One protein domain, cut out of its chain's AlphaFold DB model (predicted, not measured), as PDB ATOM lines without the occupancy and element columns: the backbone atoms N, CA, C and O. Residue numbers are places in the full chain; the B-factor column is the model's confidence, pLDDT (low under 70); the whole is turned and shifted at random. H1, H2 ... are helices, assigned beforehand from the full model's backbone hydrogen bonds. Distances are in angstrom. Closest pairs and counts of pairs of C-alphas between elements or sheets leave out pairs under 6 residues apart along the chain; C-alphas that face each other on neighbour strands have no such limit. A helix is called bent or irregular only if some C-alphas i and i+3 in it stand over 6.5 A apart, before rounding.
ATOM      1  N   ALA A  28      13.636  49.103  34.519       70.06
ATOM      2  CA  ALA A  28      14.308  49.776  33.401       70.06
ATOM      3  C   ALA A  28      15.838  49.833  33.576       70.06
ATOM      4  O   ALA A  28      16.581  49.622  32.621       70.06
ATOM      5  N   ALA A  29      16.309  50.042  34.812       77.38
ATOM      6  CA  ALA A  29      17.735  50.084  35.126       77.38
ATOM      7  C   ALA A  29      18.451  48.741  34.897       77.38
ATOM      8  O   ALA A  29      19.636  48.744  34.589       77.38
ATOM      9  N   SER A  30      17.752  47.602  34.983       75.44
ATOM     10  CA  SER A  30      18.363  46.286  34.755       75.44
ATOM     11  C   SER A  30      18.598  45.983  33.271       75.44
ATOM     12  O   SER A  30      19.320  45.049  32.942       75.44
ATOM     13  N   VAL A  31      18.014  46.771  32.364       76.50
ATOM     14  CA  VAL A  31      18.245  46.663  30.911       76.50
ATOM     15  C   VAL A  31      19.482  47.447  30.478       76.50
ATOM     16  O   VAL A  31      20.083  47.131  29.455       76.50
ATOM     17  N   VAL A  32      19.890  48.454  31.256       85.31
ATOM     18  CA  VAL A  32      21.022  49.329  30.918       85.31
ATOM     19  C   VAL A  32      22.324  48.542  30.707       85.31
ATOM     20  O   VAL A  32      22.950  48.744  29.666       85.31
ATOM     21  N   PRO A  33      22.719  47.596  31.585       84.50
ATOM     22  CA  PRO A  33      23.929  46.800  31.375       84.50
ATOM     23  C   PRO A  33      23.875  45.947  30.102       84.50
ATOM     24  O   PRO A  33      24.881  45.794  29.417       84.50
ATOM     25  N   ILE A  34      22.691  45.439  29.746       81.88
ATOM     26  CA  ILE A  34      22.481  44.643  28.529       81.88
ATOM     27  C   ILE A  34      22.681  45.520  27.290       81.88
ATOM     28  O   ILE A  34      23.411  45.146  26.377       81.88
ATOM     29  N   ALA A  35      22.070  46.708  27.269       85.12
ATOM     30  CA  ALA A  35      22.211  47.659  26.167       85.12
ATOM     31  C   ALA A  35      23.666  48.123  25.982       85.12
ATOM     32  O   ALA A  35      24.142  48.225  24.849       85.12
ATOM     33  N   LEU A  36      24.389  48.350  27.083       87.69
ATOM     34  CA  LEU A  36      25.817  48.667  27.054       87.69
ATOM     35  C   LEU A  36      26.635  47.506  26.478       87.69
ATOM     36  O   LEU A  36      27.426  47.726  25.563       87.69
ATOM     37  N   GLY A  37      26.396  46.277  26.947       87.62
ATOM     38  CA  GLY A  37      27.057  45.076  26.428       87.62
ATOM     39  C   GLY A  37      26.871  44.907  24.917       87.62
ATOM     40  O   GLY A  37      27.843  44.690  24.197       87.62
ATOM     41  N   TYR A  38      25.648  45.106  24.415       86.50
ATOM     42  CA  TYR A  38      25.358  45.087  22.976       86.50
ATOM     43  C   TYR A  38      26.042  46.215  22.203       86.50
ATOM     44  O   TYR A  38      26.506  45.995  21.087       86.50
ATOM     45  N   THR A  39      26.115  47.414  22.782       90.50
ATOM     46  CA  THR A  39      26.795  48.551  22.149       90.50
ATOM     47  C   THR A  39      28.277  48.233  21.967       90.50
ATOM     48  O   THR A  39      28.805  48.379  20.869       90.50
ATOM     49  N   VAL A  40      28.936  47.719  23.007       92.69
ATOM     50  CA  VAL A  40      30.340  47.299  22.907       92.69
ATOM     51  C   VAL A  40      30.491  46.186  21.874       92.69
ATOM     52  O   VAL A  40      31.328  46.301  20.986       92.69
ATOM     53  N   ALA A  41      29.653  45.148  21.923       88.25
ATOM     54  CA  ALA A  41      29.757  44.035  20.985       88.25
ATOM     55  C   ALA A  41      29.604  44.473  19.512       88.25
ATOM     56  O   ALA A  41      30.383  44.062  18.654       88.25
ATOM     57  N   HIS A  42      28.645  45.343  19.196       87.06
ATOM     58  CA  HIS A  42      28.433  45.769  17.810       87.06
ATOM     59  C   HIS A  42      29.435  46.806  17.309       87.06
ATOM     60  O   HIS A  42      29.766  46.782  16.127       87.06
ATOM     61  N   TYR A  43      29.925  47.697  18.171       92.00
ATOM     62  CA  TYR A  43      30.766  48.813  17.736       92.00
ATOM     63  C   TYR A  43      32.257  48.622  18.024       92.00
ATOM     64  O   TYR A  43      33.045  49.459  17.599       92.00
ATOM     65  N   PHE A  44      32.679  47.546  18.700       92.88
ATOM     66  CA  PHE A  44      34.096  47.338  19.018       92.88
ATOM     67  C   PHE A  44      34.984  47.238  17.771       92.88
ATOM     68  O   PHE A  44      36.002  47.918  17.709       92.88
ATOM     69  N   SER A  45      34.605  46.439  16.768       89.00
ATOM     70  CA  SER A  45      35.396  46.308  15.534       89.00
ATOM     71  C   SER A  45      35.466  47.626  14.764       89.00
ATOM     72  O   SER A  45      36.542  48.016  14.325       89.00
ATOM     73  N   LEU A  46      34.341  48.342  14.676       92.00
ATOM     74  CA  LEU A  46      34.272  49.675  14.081       92.00
ATOM     75  C   LEU A  46      35.213  50.647  14.807       92.00
ATOM     76  O   LEU A  46      36.020  51.322  14.183       92.00
ATOM     77  N   LEU A  47      35.156  50.679  16.138       92.75
ATOM     78  CA  LEU A  47      36.016  51.530  16.954       92.75
ATOM     79  C   LEU A  47      37.499  51.167  16.796       92.75
ATOM     80  O   LEU A  47      38.339  52.057  16.752       92.75
ATOM     81  N   ALA A  48      37.832  49.881  16.725       91.81
ATOM     82  CA  ALA A  48      39.216  49.424  16.681       91.81
ATOM     83  C   ALA A  48      39.865  49.547  15.294       91.81
ATOM     84  O   ALA A  48      41.074  49.757  15.204       91.81
ATOM     85  N   LEU A  49      39.091  49.395  14.219       90.56
ATOM     86  CA  LEU A  49      39.593  49.456  12.845       90.56
ATOM     87  C   LEU A  49      39.388  50.856  12.260       90.56
ATOM     88  O   LEU A  49      40.358  51.551  11.967       90.56
ATOM     89  N   ASP A  50      38.147  51.332  12.198       90.62
ATOM     90  CA  ASP A  50      37.827  52.642  11.610       90.62
ATOM     91  C   ASP A  50      38.188  53.805  12.552       90.62
ATOM     92  O   ASP A  50      38.437  54.934  12.112       90.62
ATOM     93  N   GLY A  51      38.298  53.545  13.858       91.69
ATOM     94  CA  GLY A  51      38.835  54.522  14.806       91.69
ATOM     95  C   GLY A  51      40.297  54.880  14.532       91.69
ATOM     96  O   GLY A  51      40.687  56.013  14.811       91.69
ATOM     97  N   GLN A  52      41.080  53.989  13.907       92.75
ATOM     98  CA  GLN A  52      42.440  54.316  13.461       92.75
ATOM     99  C   GLN A  52      42.405  55.434  12.422       92.75
ATOM    100  O   GLN A  52      43.102  56.432  12.569       92.75
ATOM    101  N   ALA A  53      41.532  55.321  11.415       91.25
ATOM    102  CA  ALA A  53      41.371  56.355  10.394       91.25
ATOM    103  C   ALA A  53      40.942  57.692  11.012       91.25
ATOM    104  O   ALA A  53      41.466  58.744  10.652       91.25
ATOM    105  N   THR A  54      40.021  57.645  11.979       91.50
ATOM    106  CA  THR A  54      39.576  58.841  12.710       91.50
ATOM    107  C   THR A  54      40.738  59.506  13.451       91.50
ATOM    108  O   THR A  54      40.869  60.727  13.412       91.50
ATOM    109  N   TRP A  55      41.598  58.715  14.096       92.44
ATOM    110  CA  TRP A  55      42.769  59.209  14.821       92.44
ATOM    111  C   TRP A  55      43.837  59.801  13.891       92.44
ATOM    112  O   TRP A  55      44.337  60.895  14.144       92.44
ATOM    113  N   ILE A  56      44.125  59.126  12.777       91.81
ATOM    114  CA  ILE A  56      45.063  59.590  11.746       91.81
ATOM    115  C   ILE A  56      44.610  60.942  11.181       91.81
ATOM    116  O   ILE A  56      45.379  61.902  11.178       91.81
ATOM    117  N   LEU A  57      43.335  61.051  10.788       90.81
ATOM    118  CA  LEU A  57      42.750  62.296  10.272       90.81
ATOM    119  C   LEU A  57      42.711  63.408  11.324       90.81
ATOM    120  O   LEU A  57      42.849  64.579  10.985       90.81
ATOM    121  N   ALA A  58      42.540  63.065  12.602       92.06
ATOM    122  CA  ALA A  58      42.607  64.038  13.684       92.06
ATOM    123  C   ALA A  58      44.024  64.602  13.897       92.06
ATOM    124  O   ALA A  58      44.141  65.680  14.480       92.06
ATOM    125  N   SER A  59      45.077  63.914  13.431       92.00
ATOM    126  CA  SER A  59      46.463  64.395  13.521       92.00
ATOM    127  C   SER A  59      46.761  65.527  12.534       92.00
ATOM    128  O   SER A  59      47.457  66.467  12.912       92.00
ATOM    129  N   ASP A  60      46.171  65.491  11.331       91.69
ATOM    130  CA  ASP A  60      46.197  66.594  10.352       91.69
ATOM    131  C   ASP A  60      44.779  66.971   9.876       91.69
ATOM    132  O   ASP A  60      44.398  66.702   8.733       91.69
ATOM    133  N   PRO A  61      43.963  67.620  10.725       89.00
ATOM    134  CA  PRO A  61      42.549  67.844  10.424       89.00
ATOM    135  C   PRO A  61      42.317  68.788   9.236       89.00
ATOM    136  O   PRO A  61      41.222  68.808   8.673       89.00
ATOM    137  N   PHE A  62      43.325  69.583   8.855       91.81
ATOM    138  CA  PHE A  62      43.232  70.568   7.774       91.81
ATOM    139  C   PHE A  62      44.096  70.225   6.552       91.81
ATOM    140  O   PHE A  62      44.110  71.007   5.601       91.81
ATOM    141  N   GLY A  63      44.807  69.090   6.547       85.19
ATOM    142  CA  GLY A  63      45.706  68.720   5.444       85.19
ATOM    143  C   GLY A  63      46.875  69.697   5.267       85.19
ATOM    144  O   GLY A  63      47.308  69.960   4.145       85.19
ATOM    145  N   THR A  64      47.325  70.310   6.360       87.25
ATOM    146  CA  THR A  64      48.357  71.363   6.359       87.25
ATOM    147  C   THR A  64      49.769  70.815   6.558       87.25
ATOM    148  O   THR A  64      50.729  71.588   6.542       87.25
ATOM    149  N   GLY A  65      49.903  69.500   6.753       84.38
ATOM    150  CA  GLY A  65      51.127  68.864   7.234       84.38
ATOM    151  C   GLY A  65      51.322  69.017   8.745       84.38
ATOM    152  O   GLY A  65      52.422  68.779   9.242       84.38
ATOM    153  N   ALA A  66      50.284  69.445   9.473       85.25
ATOM    154  CA  ALA A  66      50.286  69.418  10.927       85.25
ATOM    155  C   ALA A  66      50.262  67.957  11.385       85.25
ATOM    156  O   ALA A  66      49.522  67.156  10.835       85.25
ATOM    157  N   ASP A  67      51.065  67.609  12.384       90.00
ATOM    158  CA  ASP A  67      51.075  66.261  12.944       90.00
ATOM    159  C   ASP A  67      50.908  66.347  14.458       90.00
ATOM    160  O   ASP A  67      51.869  66.297  15.227       90.00
ATOM    161  N   LEU A  68      49.667  66.588  14.882       90.31
ATOM    162  CA  LEU A  68      49.334  66.868  16.282       90.31
ATOM    163  C   LEU A  68      49.639  65.685  17.209       90.31
ATOM    164  O   LEU A  68      49.966  65.892  18.378       90.31
ATOM    165  N   PHE A  69      49.525  64.460  16.692       90.00
ATOM    166  CA  PHE A  69      49.653  63.222  17.459       90.00
ATOM    167  C   PHE A  69      50.785  62.308  16.980       90.00
ATOM    168  O   PHE A  69      50.991  61.257  17.585       90.00
ATOM    169  N   GLY A  70      51.536  62.687  15.941       89.44
ATOM    170  CA  GLY A  70      52.610  61.854  15.392       89.44
ATOM    171  C   GLY A  70      52.140  60.773  14.411       89.44
ATOM    172  O   GLY A  70      52.938  59.921  14.034       89.44
ATOM    173  N   THR A  71      50.849  60.750  14.062       90.44
ATOM    174  CA  THR A  71      50.199  59.667  13.303       90.44
ATOM    175  C   THR A  71      49.656  60.125  11.949       90.44
ATOM    176  O   THR A  71      48.923  59.379  11.306       90.44
ATOM    177  N   ALA A  72      49.960  61.346  11.493       87.19
ATOM    178  CA  ALA A  72      49.410  61.879  10.237       87.19
ATOM    179  C   ALA A  72      49.849  61.084   8.987       87.19
ATOM    180  O   ALA A  72      49.153  61.091   7.974       87.19
ATOM    181  N   ALA A  73      50.992  60.395   9.058       88.50
ATOM    182  CA  ALA A  73      51.524  59.562   7.978       88.50
ATOM    183  C   ALA A  73      51.171  58.068   8.113       88.50
ATOM    184  O   ALA A  73      51.561  57.273   7.253       88.50
ATOM    185  N   ASP A  74      50.461  57.678   9.175       90.81
ATOM    186  CA  ASP A  74      50.100  56.283   9.406       90.81
ATOM    187  C   ASP A  74      49.011  55.819   8.429       90.81
ATOM    188  O   ASP A  74      48.244  56.600   7.860       90.81
ATOM    189  N   VAL A  75      48.926  54.502   8.250       89.50
ATOM    190  CA  VAL A  75      47.873  53.839   7.477       89.50
ATOM    191  C   VAL A  75      47.102  52.890   8.380       89.50
ATOM    192  O   VAL A  75      47.665  52.316   9.310       89.50
ATOM    193  N   VAL A  76      45.810  52.709   8.097       90.31
ATOM    194  CA  VAL A  76      44.957  51.791   8.860       90.31
ATOM    195  C   VAL A  76      45.507  50.371   8.762       90.31
ATOM    196  O   VAL A  76      45.606  49.807   7.667       90.31
ATOM    197  N   ASP A  77      45.804  49.773   9.912       90.81
ATOM    198  CA  ASP A  77      46.187  48.374  10.011       90.81
ATOM    199  C   ASP A  77      44.960  47.513  10.325       90.81
ATOM    200  O   ASP A  77      44.471  47.430  11.457       90.81
ATOM    201  N   LEU A  78      44.473  46.812   9.299       86.25
ATOM    202  CA  LEU A  78      43.365  45.861   9.418       86.25
ATOM    203  C   LEU A  78      43.725  44.612  10.236       86.25
ATOM    204  O   LEU A  78      42.845  43.821  10.572       86.25
ATOM    205  N   ARG A  79      45.009  44.411  10.549       89.06
ATOM    206  CA  ARG A  79      45.511  43.301  11.367       89.06
ATOM    207  C   ARG A  79      45.763  43.710  12.815       89.06
ATOM    208  O   ARG A  79      46.116  42.840  13.611       89.06
ATOM    209  N   ALA A  80      45.538  44.980  13.164       88.19
ATOM    210  CA  ALA A  80      45.719  45.492  14.520       88.19
ATOM    211  C   ALA A  80      44.903  44.705  15.559       88.19
ATOM    212  O   ALA A  80      45.339  44.530  16.696       88.19
ATOM    213  N   VAL A  81      43.730  44.193  15.165       90.44
ATOM    214  CA  VAL A  81      42.880  43.345  16.005       90.44
ATOM    215  C   VAL A  81      42.471  42.099  15.225       90.44
ATOM    216  O   VAL A  81      41.829  42.184  14.182       90.44
ATOM    217  N   GLY A  82      42.841  40.926  15.741       90.31
ATOM    218  CA  GLY A  82      42.489  39.645  15.131       90.31
ATOM    219  C   GLY A  82      41.004  39.278  15.305       90.31
ATOM    220  O   GLY A  82      40.391  39.686  16.297       90.31
ATOM    221  N   PRO A  83      40.433  38.450  14.406       88.19
ATOM    222  CA  PRO A  83      39.041  37.995  14.493       88.19
ATOM    223  C   PRO A  83      38.692  37.337  15.834       88.19
ATOM    224  O   PRO A  83      37.633  37.607  16.393       88.19
ATOM    225  N   ASP A  84      39.610  36.544  16.392       89.94
ATOM    226  CA  ASP A  84      39.408  35.864  17.678       89.94
ATOM    227  C   ASP A  84      39.220  36.861  18.826       89.94
ATOM    228  O   ASP A  84      38.342  36.697  19.670       89.94
ATOM    229  N   LEU A  85      40.012  37.938  18.846       91.62
ATOM    230  CA  LEU A  85      39.902  38.975  19.869       91.62
ATOM    231  C   LEU A  85      38.579  39.737  19.744       91.62
ATOM    232  O   LEU A  85      37.935  40.002  20.758       91.62
ATOM    233  N   ILE A  86      38.146  40.040  18.516       90.19
ATOM    234  CA  ILE A  86      36.831  40.647  18.266       90.19
ATOM    235  C   ILE A  86      35.733  39.737  18.825       90.19
ATOM    236  O   ILE A  86      34.898  40.205  19.601       90.19
ATOM    237  N   ALA A  87      35.776  38.441  18.511       87.50
ATOM    238  CA  ALA A  87      34.805  37.471  19.006       87.50
ATOM    239  C   ALA A  87      34.798  37.398  20.542       87.50
ATOM    240  O   ALA A  87      33.731  37.465  21.159       87.50
ATOM    241  N   TYR A  88      35.966  37.340  21.189       91.19
ATOM    242  CA  TYR A  88      36.046  37.311  22.651       91.19
ATOM    243  C   TYR A  88      35.485  38.578  23.301       91.19
ATOM    244  O   TYR A  88      34.753  38.475  24.287       91.19
ATOM    245  N   VAL A  89      35.778  39.763  22.756       92.69
ATOM    246  CA  VAL A  89      35.235  41.027  23.276       92.69
ATOM    247  C   VAL A  89      33.720  41.077  23.101       92.69
ATOM    248  O   VAL A  89      33.011  41.455  24.032       92.69
ATOM    249  N   GLN A  90      33.210  40.650  21.946       86.88
ATOM    250  CA  GLN A  90      31.777  40.604  21.667       86.88
ATOM    251  C   GLN A  90      31.036  39.683  22.632       86.88
ATOM    252  O   GLN A  90      30.097  40.112  23.310       86.88
ATOM    253  N   VAL A  91      31.494  38.436  22.745       86.88
ATOM    254  CA  VAL A  91      30.912  37.440  23.649       86.88
ATOM    255  C   VAL A  91      31.021  37.904  25.099       86.88
ATOM    256  O   VAL A  91      30.025  37.897  25.824       86.88
ATOM    257  N   GLY A  92      32.203  38.362  25.515       90.00
ATOM    258  CA  GLY A  92      32.451  38.853  26.867       90.00
ATOM    259  C   GLY A  92      31.539  40.021  27.236       90.00
ATOM    260  O   GLY A  92      30.911  39.995  28.296       90.00
ATOM    261  N   ALA A  93      31.392  41.008  26.351       89.75
ATOM    262  CA  ALA A  93      30.530  42.166  26.575       89.75
ATOM    263  C   ALA A  93      29.050  41.777  26.709       89.75
ATOM    264  O   ALA A  93      28.368  42.252  27.624       89.75
ATOM    265  N   VAL A  94      28.554  40.882  25.847       84.69
ATOM    266  CA  VAL A  94      27.169  40.388  25.916       84.69
ATOM    267  C   VAL A  94      26.935  39.616  27.211       84.69
ATOM    268  O   VAL A  94      25.969  39.906  27.922       84.69
ATOM    269  N   VAL A  95      27.810  38.666  27.549       85.12
ATOM    270  CA  VAL A  95      27.669  37.834  28.753       85.12
ATOM    271  C   VAL A  95      27.710  38.694  30.014       85.12
ATOM    272  O   VAL A  95      26.805  38.590  30.845       85.12
ATOM    273  N   LEU A  96      28.694  39.589  30.143       88.19
ATOM    274  CA  LEU A  96      28.812  40.475  31.305       88.19
ATOM    275  C   LEU A  96      27.599  41.403  31.435       88.19
ATOM    276  O   LEU A  96      27.041  41.524  32.528       88.19
ATOM    277  N   GLY A  97      27.138  41.999  30.330       86.62
ATOM    278  CA  GLY A  97      25.940  42.841  30.322       86.62
ATOM    279  C   GLY A  97      24.692  42.100  30.813       86.62
ATOM    280  O   GLY A  97      23.925  42.638  31.613       86.62
ATOM    281  N   HIS A  98      24.511  40.842  30.408       83.75
ATOM    282  CA  HIS A  98      23.389  40.016  30.865       83.75
ATOM    283  C   HIS A  98      23.519  39.603  32.329       83.75
ATOM    284  O   HIS A  98      22.538  39.706  33.064       83.75
ATOM    285  N   VAL A  99      24.704  39.182  32.781       84.12
ATOM    286  CA  VAL A  99      24.931  38.810  34.187       84.12
ATOM    287  C   VAL A  99      24.615  39.988  35.105       84.12
ATOM    288  O   VAL A  99      23.821  39.843  36.035       84.12
ATOM    289  N   VAL A 100      25.154  41.175  34.813       86.62
ATOM    290  CA  VAL A 100      24.879  42.383  35.608       86.62
ATOM    291  C   VAL A 100      23.397  42.760  35.533       86.62
ATOM    292  O   VAL A 100      22.790  43.053  36.563       86.62
ATOM    293  N   GLY A 101      22.782  42.693  34.348       82.38
ATOM    294  CA  GLY A 101      21.350  42.954  34.180       82.38
ATOM    295  C   GLY A 101      20.471  42.026  35.024       82.38
ATOM    296  O   GLY A 101      19.567  42.489  35.722       82.38
ATOM    297  N   VAL A 102      20.767  40.724  35.040       78.88
ATOM    298  CA  VAL A 102      20.053  39.735  35.860       78.88
ATOM    299  C   VAL A 102      20.242  40.010  37.349       78.88
ATOM    300  O   VAL A 102      19.255  40.010  38.083       78.88
ATOM    301  N   LEU A 103      21.466  40.300  37.797       81.69
ATOM    302  CA  LEU A 103      21.743  40.620  39.201       81.69
ATOM    303  C   LEU A 103      20.965  41.860  39.661       81.69
ATOM    304  O   LEU A 103      20.322  41.831  40.712       81.69
ATOM    305  N   MET A 104      20.939  42.919  38.847       81.44
ATOM    306  CA  MET A 104      20.160  44.125  39.145       81.44
ATOM    307  C   MET A 104      18.654  43.838  39.196       81.44
ATOM    308  O   MET A 104      17.950  44.363  40.063       81.44
ATOM    309  N   ALA A 105      18.141  43.002  38.289       74.00
ATOM    310  CA  ALA A 105      16.734  42.613  38.298       74.00
ATOM    311  C   ALA A 105      16.393  41.767  39.537       74.00
ATOM    312  O   ALA A 105      15.350  41.982  40.157       74.00
ATOM    313  N   HIS A 106      17.292  40.862  39.926       74.44
ATOM    314  CA  HIS A 106      17.156  40.000  41.097       74.44
ATOM    315  C   HIS A 106      17.104  40.815  42.392       74.44
ATOM    316  O   HIS A 106      16.154  40.702  43.171       74.44
ATOM    317  N   GLU A 107      18.071  41.715  42.590       79.44
ATOM    318  CA  GLU A 107      18.109  42.583  43.766       79.44
ATOM    319  C   GLU A 107      16.854  43.465  43.845       79.44
ATOM    320  O   GLU A 107      16.243  43.629  44.908       79.44
ATOM    321  N   LYS A 108      16.406  43.994  42.701       75.00
ATOM    322  CA  LYS A 108      15.185  44.796  42.641       75.00
ATOM    323  C   LYS A 108      13.940  43.983  42.995       75.00
ATOM    324  O   LYS A 108      13.083  44.491  43.719       75.00
ATOM    325  N   ALA A 109      13.843  42.741  42.521       68.94
ATOM    326  CA  ALA A 109      12.735  41.845  42.834       68.94
ATOM    327  C   ALA A 109      12.670  41.518  44.335       68.94
ATOM    328  O   ALA A 109      11.594  41.624  44.925       68.94
ATOM    329  N   LEU A 110      13.814  41.242  44.974       73.50
ATOM    330  CA  LEU A 110      13.890  41.019  46.425       73.50
ATOM    331  C   LEU A 110      13.440  42.247  47.233       73.50
ATOM    332  O   LEU A 110      12.756  42.107  48.245       73.50
ATOM    333  N   ARG A 111      13.771  43.459  46.771       75.12
ATOM    334  CA  ARG A 111      13.348  44.711  47.429       75.12
ATOM    335  C   ARG A 111      11.848  44.990  47.283       75.12
ATOM    336  O   ARG A 111      11.258  45.581  48.182       75.12
ATOM    337  N   VAL A 112      11.234  44.607  46.161       71.31
ATOM    338  CA  VAL A 112       9.806  44.865  45.881       71.31
ATOM    339  C   VAL A 112       8.897  43.796  46.496       71.31
ATOM    340  O   VAL A 112       7.802  44.125  46.952       71.31
ATOM    341  N   ALA A 113       9.334  42.536  46.539       68.50
ATOM    342  CA  ALA A 113       8.551  41.418  47.062       68.50
ATOM    343  C   ALA A 113       9.412  40.481  47.937       68.50
ATOM    344  O   ALA A 113       9.694  39.349  47.547       68.50
ATOM    345  N   PRO A 114       9.794  40.906  49.156       66.50
ATOM    346  CA  PRO A 114      10.742  40.177  50.011       66.50
ATOM    347  C   PRO A 114      10.241  38.820  50.533       66.50
ATOM    348  O   PRO A 114      11.020  38.055  51.089       66.50
ATOM    349  N   ARG A 115       8.943  38.518  50.386       68.19
ATOM    350  CA  ARG A 115       8.328  37.235  50.777       68.19
ATOM    351  C   ARG A 115       7.996  36.330  49.584       68.19
ATOM    352  O   ARG A 115       7.415  35.268  49.790       68.19
ATOM    353  N   ALA A 116       8.302  36.754  48.355       66.50
ATOM    354  CA  ALA A 116       8.060  35.942  47.168       66.50
ATOM    355  C   ALA A 116       9.090  34.797  47.080       66.50
ATOM    356  O   ALA A 116      10.270  35.023  47.367       66.50
ATOM    357  N   PRO A 117       8.684  33.579  46.684       67.25
ATOM    358  CA  PRO A 117       9.612  32.474  46.474       67.25
ATOM    359  C   PRO A 117      10.645  32.814  45.391       67.25
ATOM    360  O   PRO A 117      10.312  33.419  44.374       67.25
ATOM    361  N   ALA A 118      11.893  32.364  45.554       63.75
ATOM    362  CA  ALA A 118      12.948  32.576  44.553       63.75
ATOM    363  C   ALA A 118      12.581  32.011  43.159       63.75
ATOM    364  O   ALA A 118      13.055  32.511  42.139       63.75
ATOM    365  N   SER A 119      11.686  31.016  43.107       66.81
ATOM    366  CA  SER A 119      11.144  30.434  41.875       66.81
ATOM    367  C   SER A 119      10.341  31.415  41.016       66.81
ATOM    368  O   SER A 119      10.271  31.220  39.805       66.81
ATOM    369  N   ASP A 120       9.791  32.493  41.581       63.56
ATOM    370  CA  ASP A 120       9.036  33.496  40.810       63.56
ATOM    371  C   ASP A 120       9.935  34.294  39.848       63.56
ATOM    372  O   ASP A 120       9.452  34.954  38.926       63.56
ATOM    373  N   GLN A 121      11.258  34.211  40.032       61.03
ATOM    374  CA  GLN A 121      12.259  34.918  39.233       61.03
ATOM    375  C   GLN A 121      12.920  34.032  38.164       61.03
ATOM    376  O   GLN A 121      13.520  34.556  37.221       61.03
ATOM    377  N   LEU A 122      12.756  32.705  38.255       66.69
ATOM    378  CA  LEU A 122      13.253  31.745  37.261       66.69
ATOM    379  C   LEU A 122      12.805  32.066  35.825       66.69
ATOM    380  O   LEU A 122      13.645  31.985  34.932       66.69
ATOM    381  N   PRO A 123      11.545  32.477  35.562       65.44
ATOM    382  CA  PRO A 123      11.106  32.786  34.203       65.44
ATOM    383  C   PRO A 123      11.922  33.910  33.552       65.44
ATOM    384  O   PRO A 123      12.235  33.836  32.367       65.44
ATOM    385  N   LEU A 124      12.302  34.938  34.322       65.25
ATOM    386  CA  LEU A 124      13.104  36.053  33.816       65.25
ATOM    387  C   LEU A 124      14.541  35.611  33.515       65.25
ATOM    388  O   LEU A 124      15.086  35.977  32.476       65.25
ATOM    389  N   VAL A 125      15.129  34.799  34.397       68.44
ATOM    390  CA  VAL A 125      16.469  34.229  34.201       68.44
ATOM    391  C   VAL A 125      16.495  33.337  32.964       68.44
ATOM    392  O   VAL A 125      17.380  33.497  32.131       68.44
ATOM    393  N   VAL A 126      15.503  32.458  32.796       72.06
ATOM    394  CA  VAL A 126      15.389  31.590  31.615       72.06
ATOM    395  C   VAL A 126      15.320  32.424  30.340       72.06
ATOM    396  O   VAL A 126      16.099  32.173  29.430       72.06
ATOM    397  N   VAL A 127      14.474  33.460  30.284       67.31
ATOM    398  CA  VAL A 127      14.385  34.344  29.106       67.31
ATOM    399  C   VAL A 127      15.715  35.043  28.814       67.31
ATOM    400  O   VAL A 127      16.130  35.100  27.658       67.31
ATOM    401  N   MET A 128      16.401  35.555  29.840       67.62
ATOM    402  CA  MET A 128      17.710  36.203  29.681       67.62
ATOM    403  C   MET A 128      18.770  35.225  29.166       67.62
ATOM    404  O   MET A 128      19.491  35.553  28.230       67.62
ATOM    405  N   VAL A 129      18.825  34.010  29.716       72.75
ATOM    406  CA  VAL A 129      19.736  32.954  29.250       72.75
ATOM    407  C   VAL A 129      19.402  32.542  27.818       72.75
ATOM    408  O   VAL A 129      20.310  32.422  27.002       72.75
ATOM    409  N   SER A 130      18.120  32.383  27.474       73.69
ATOM    410  CA  SER A 130      17.693  32.081  26.104       73.69
ATOM    411  C   SER A 130      18.098  33.175  25.120       73.69
ATOM    412  O   SER A 130      18.531  32.850  24.020       73.69
ATOM    413  N   PHE A 131      18.010  34.456  25.496       65.56
ATOM    414  CA  PHE A 131      18.515  35.546  24.657       65.56
ATOM    415  C   PHE A 131      20.029  35.503  24.490       65.56
ATOM    416  O   PHE A 131      20.494  35.694  23.370       65.56
ATOM    417  N   THR A 132      20.789  35.193  25.540       66.88
ATOM    418  CA  THR A 132      22.238  35.006  25.415       66.88
ATOM    419  C   THR A 132      22.560  33.839  24.486       66.88
ATOM    420  O   THR A 132      23.344  34.003  23.563       66.88
ATOM    421  N   VAL A 133      21.925  32.677  24.669       75.69
ATOM    422  CA  VAL A 133      22.148  31.493  23.822       75.69
ATOM    423  C   VAL A 133      21.762  31.770  22.369       75.69
ATOM    424  O   VAL A 133      22.523  31.433  21.470       75.69
ATOM    425  N   ALA A 134      20.625  32.425  22.124       70.38
ATOM    426  CA  ALA A 134      20.211  32.812  20.777       70.38
ATOM    427  C   ALA A 134      21.162  33.850  20.157       70.38
ATOM    428  O   ALA A 134      21.499  33.744  18.983       70.38
ATOM    429  N   GLY A 135      21.622  34.831  20.939       62.78
ATOM    430  CA  GLY A 135      22.586  35.838  20.492       62.78
ATOM    431  C   GLY A 135      23.946  35.234  20.146       62.78
ATOM    432  O   GLY A 135      24.519  35.587  19.123       62.78
ATOM    433  N   LEU A 136      24.426  34.284  20.953       67.50
ATOM    434  CA  LEU A 136      25.635  33.517  20.655       67.50
ATOM    435  C   LEU A 136      25.429  32.622  19.428       67.50
ATOM    436  O   LEU A 136      26.293  32.589  18.565       67.50
ATOM    437  N   GLY A 137      24.281  31.952  19.301       66.25
ATOM    438  CA  GLY A 137      23.974  31.120  18.134       66.25
ATOM    439  C   GLY A 137      23.932  31.898  16.817       66.25
ATOM    440  O   GLY A 137      24.394  31.387  15.807       66.25
ATOM    441  N   LEU A 138      23.446  33.144  16.831       62.72
ATOM    442  CA  LEU A 138      23.510  34.042  15.671       62.72
ATOM    443  C   LEU A 138      24.927  34.556  15.388       62.72
ATOM    444  O   LEU A 138      25.237  34.873  14.249       62.72
ATOM    445  N   LEU A 139      25.770  34.686  16.417       61.50
ATOM    446  CA  LEU A 139      27.149  35.153  16.263       61.50
ATOM    447  C   LEU A 139      28.072  34.055  15.720       61.50
ATOM    448  O   LEU A 139      29.009  34.351  14.986       61.50
ATOM    449  N   PHE A 140      27.822  32.804  16.108       59.50
ATOM    450  CA  PHE A 140      28.633  31.652  15.721       59.50
ATOM    451  C   PHE A 140      28.134  30.925  14.463       59.50
ATOM    452  O   PHE A 140      28.774  29.947  14.097       59.50
ATOM    453  N   ASP A 141      27.048  31.398  13.827       46.41
ATOM    454  CA  ASP A 141      26.432  30.843  12.604       46.41
ATOM    455  C   ASP A 141      26.383  29.299  12.599       46.41
ATOM    456  O   ASP A 141      27.255  28.623  12.049       46.41
TER     457      ASP A 141
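Overview. This is residues 28 to 141 of the 142 residues of an uncharacterized protein of Geodermatophilus normandii (UniProt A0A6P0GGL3). H1a and H3 each pack along the long helix H2, while H1b swings off past one end and residues 60 to 82 lead back to H2. The 114 printed residues hold three named helices, H1, H2 and H3, class all helix. The whole is extended, radius of gyration of the C-alphas 20.6 A, spanning 69 by 32 by 14 A.

Along the chain. Find C-alpha 28 at (14.308, 49.776, 33.401), where H1, residues 28 to 59, begins; by its hydrogen bonds one helix, it is bent, C-alphas 42 and 45 being 7.3 A apart, into H1a, 28 to 42, and H1b, 45 to 59. H2, residues 83 to 112, runs 43.4 A; H3, residues 118 to 139, runs 31.8 A to (27.149, 35.153, 16.263).

Arrangement. Look at Ala 41 and Gln 90, the closest C-alphas, 4.0 A, where H1a touches H2, opposite ways. H2 and H3 form a hairpin, closest C-alphas Val 102 and Val 125, 6.8 A. H3 is apart from H1a and H1b. Every O i to N i+4 pair is within hydrogen-bond range in H2, but 8 of 11 in H1a, 9 of 11 in H1b, 15 of 18 in H3.

Size, cuts and confidence. The printed part has no cut; H1 to H2 is a long link. Residues 113 to 125, for instance, are under pLDDT 70.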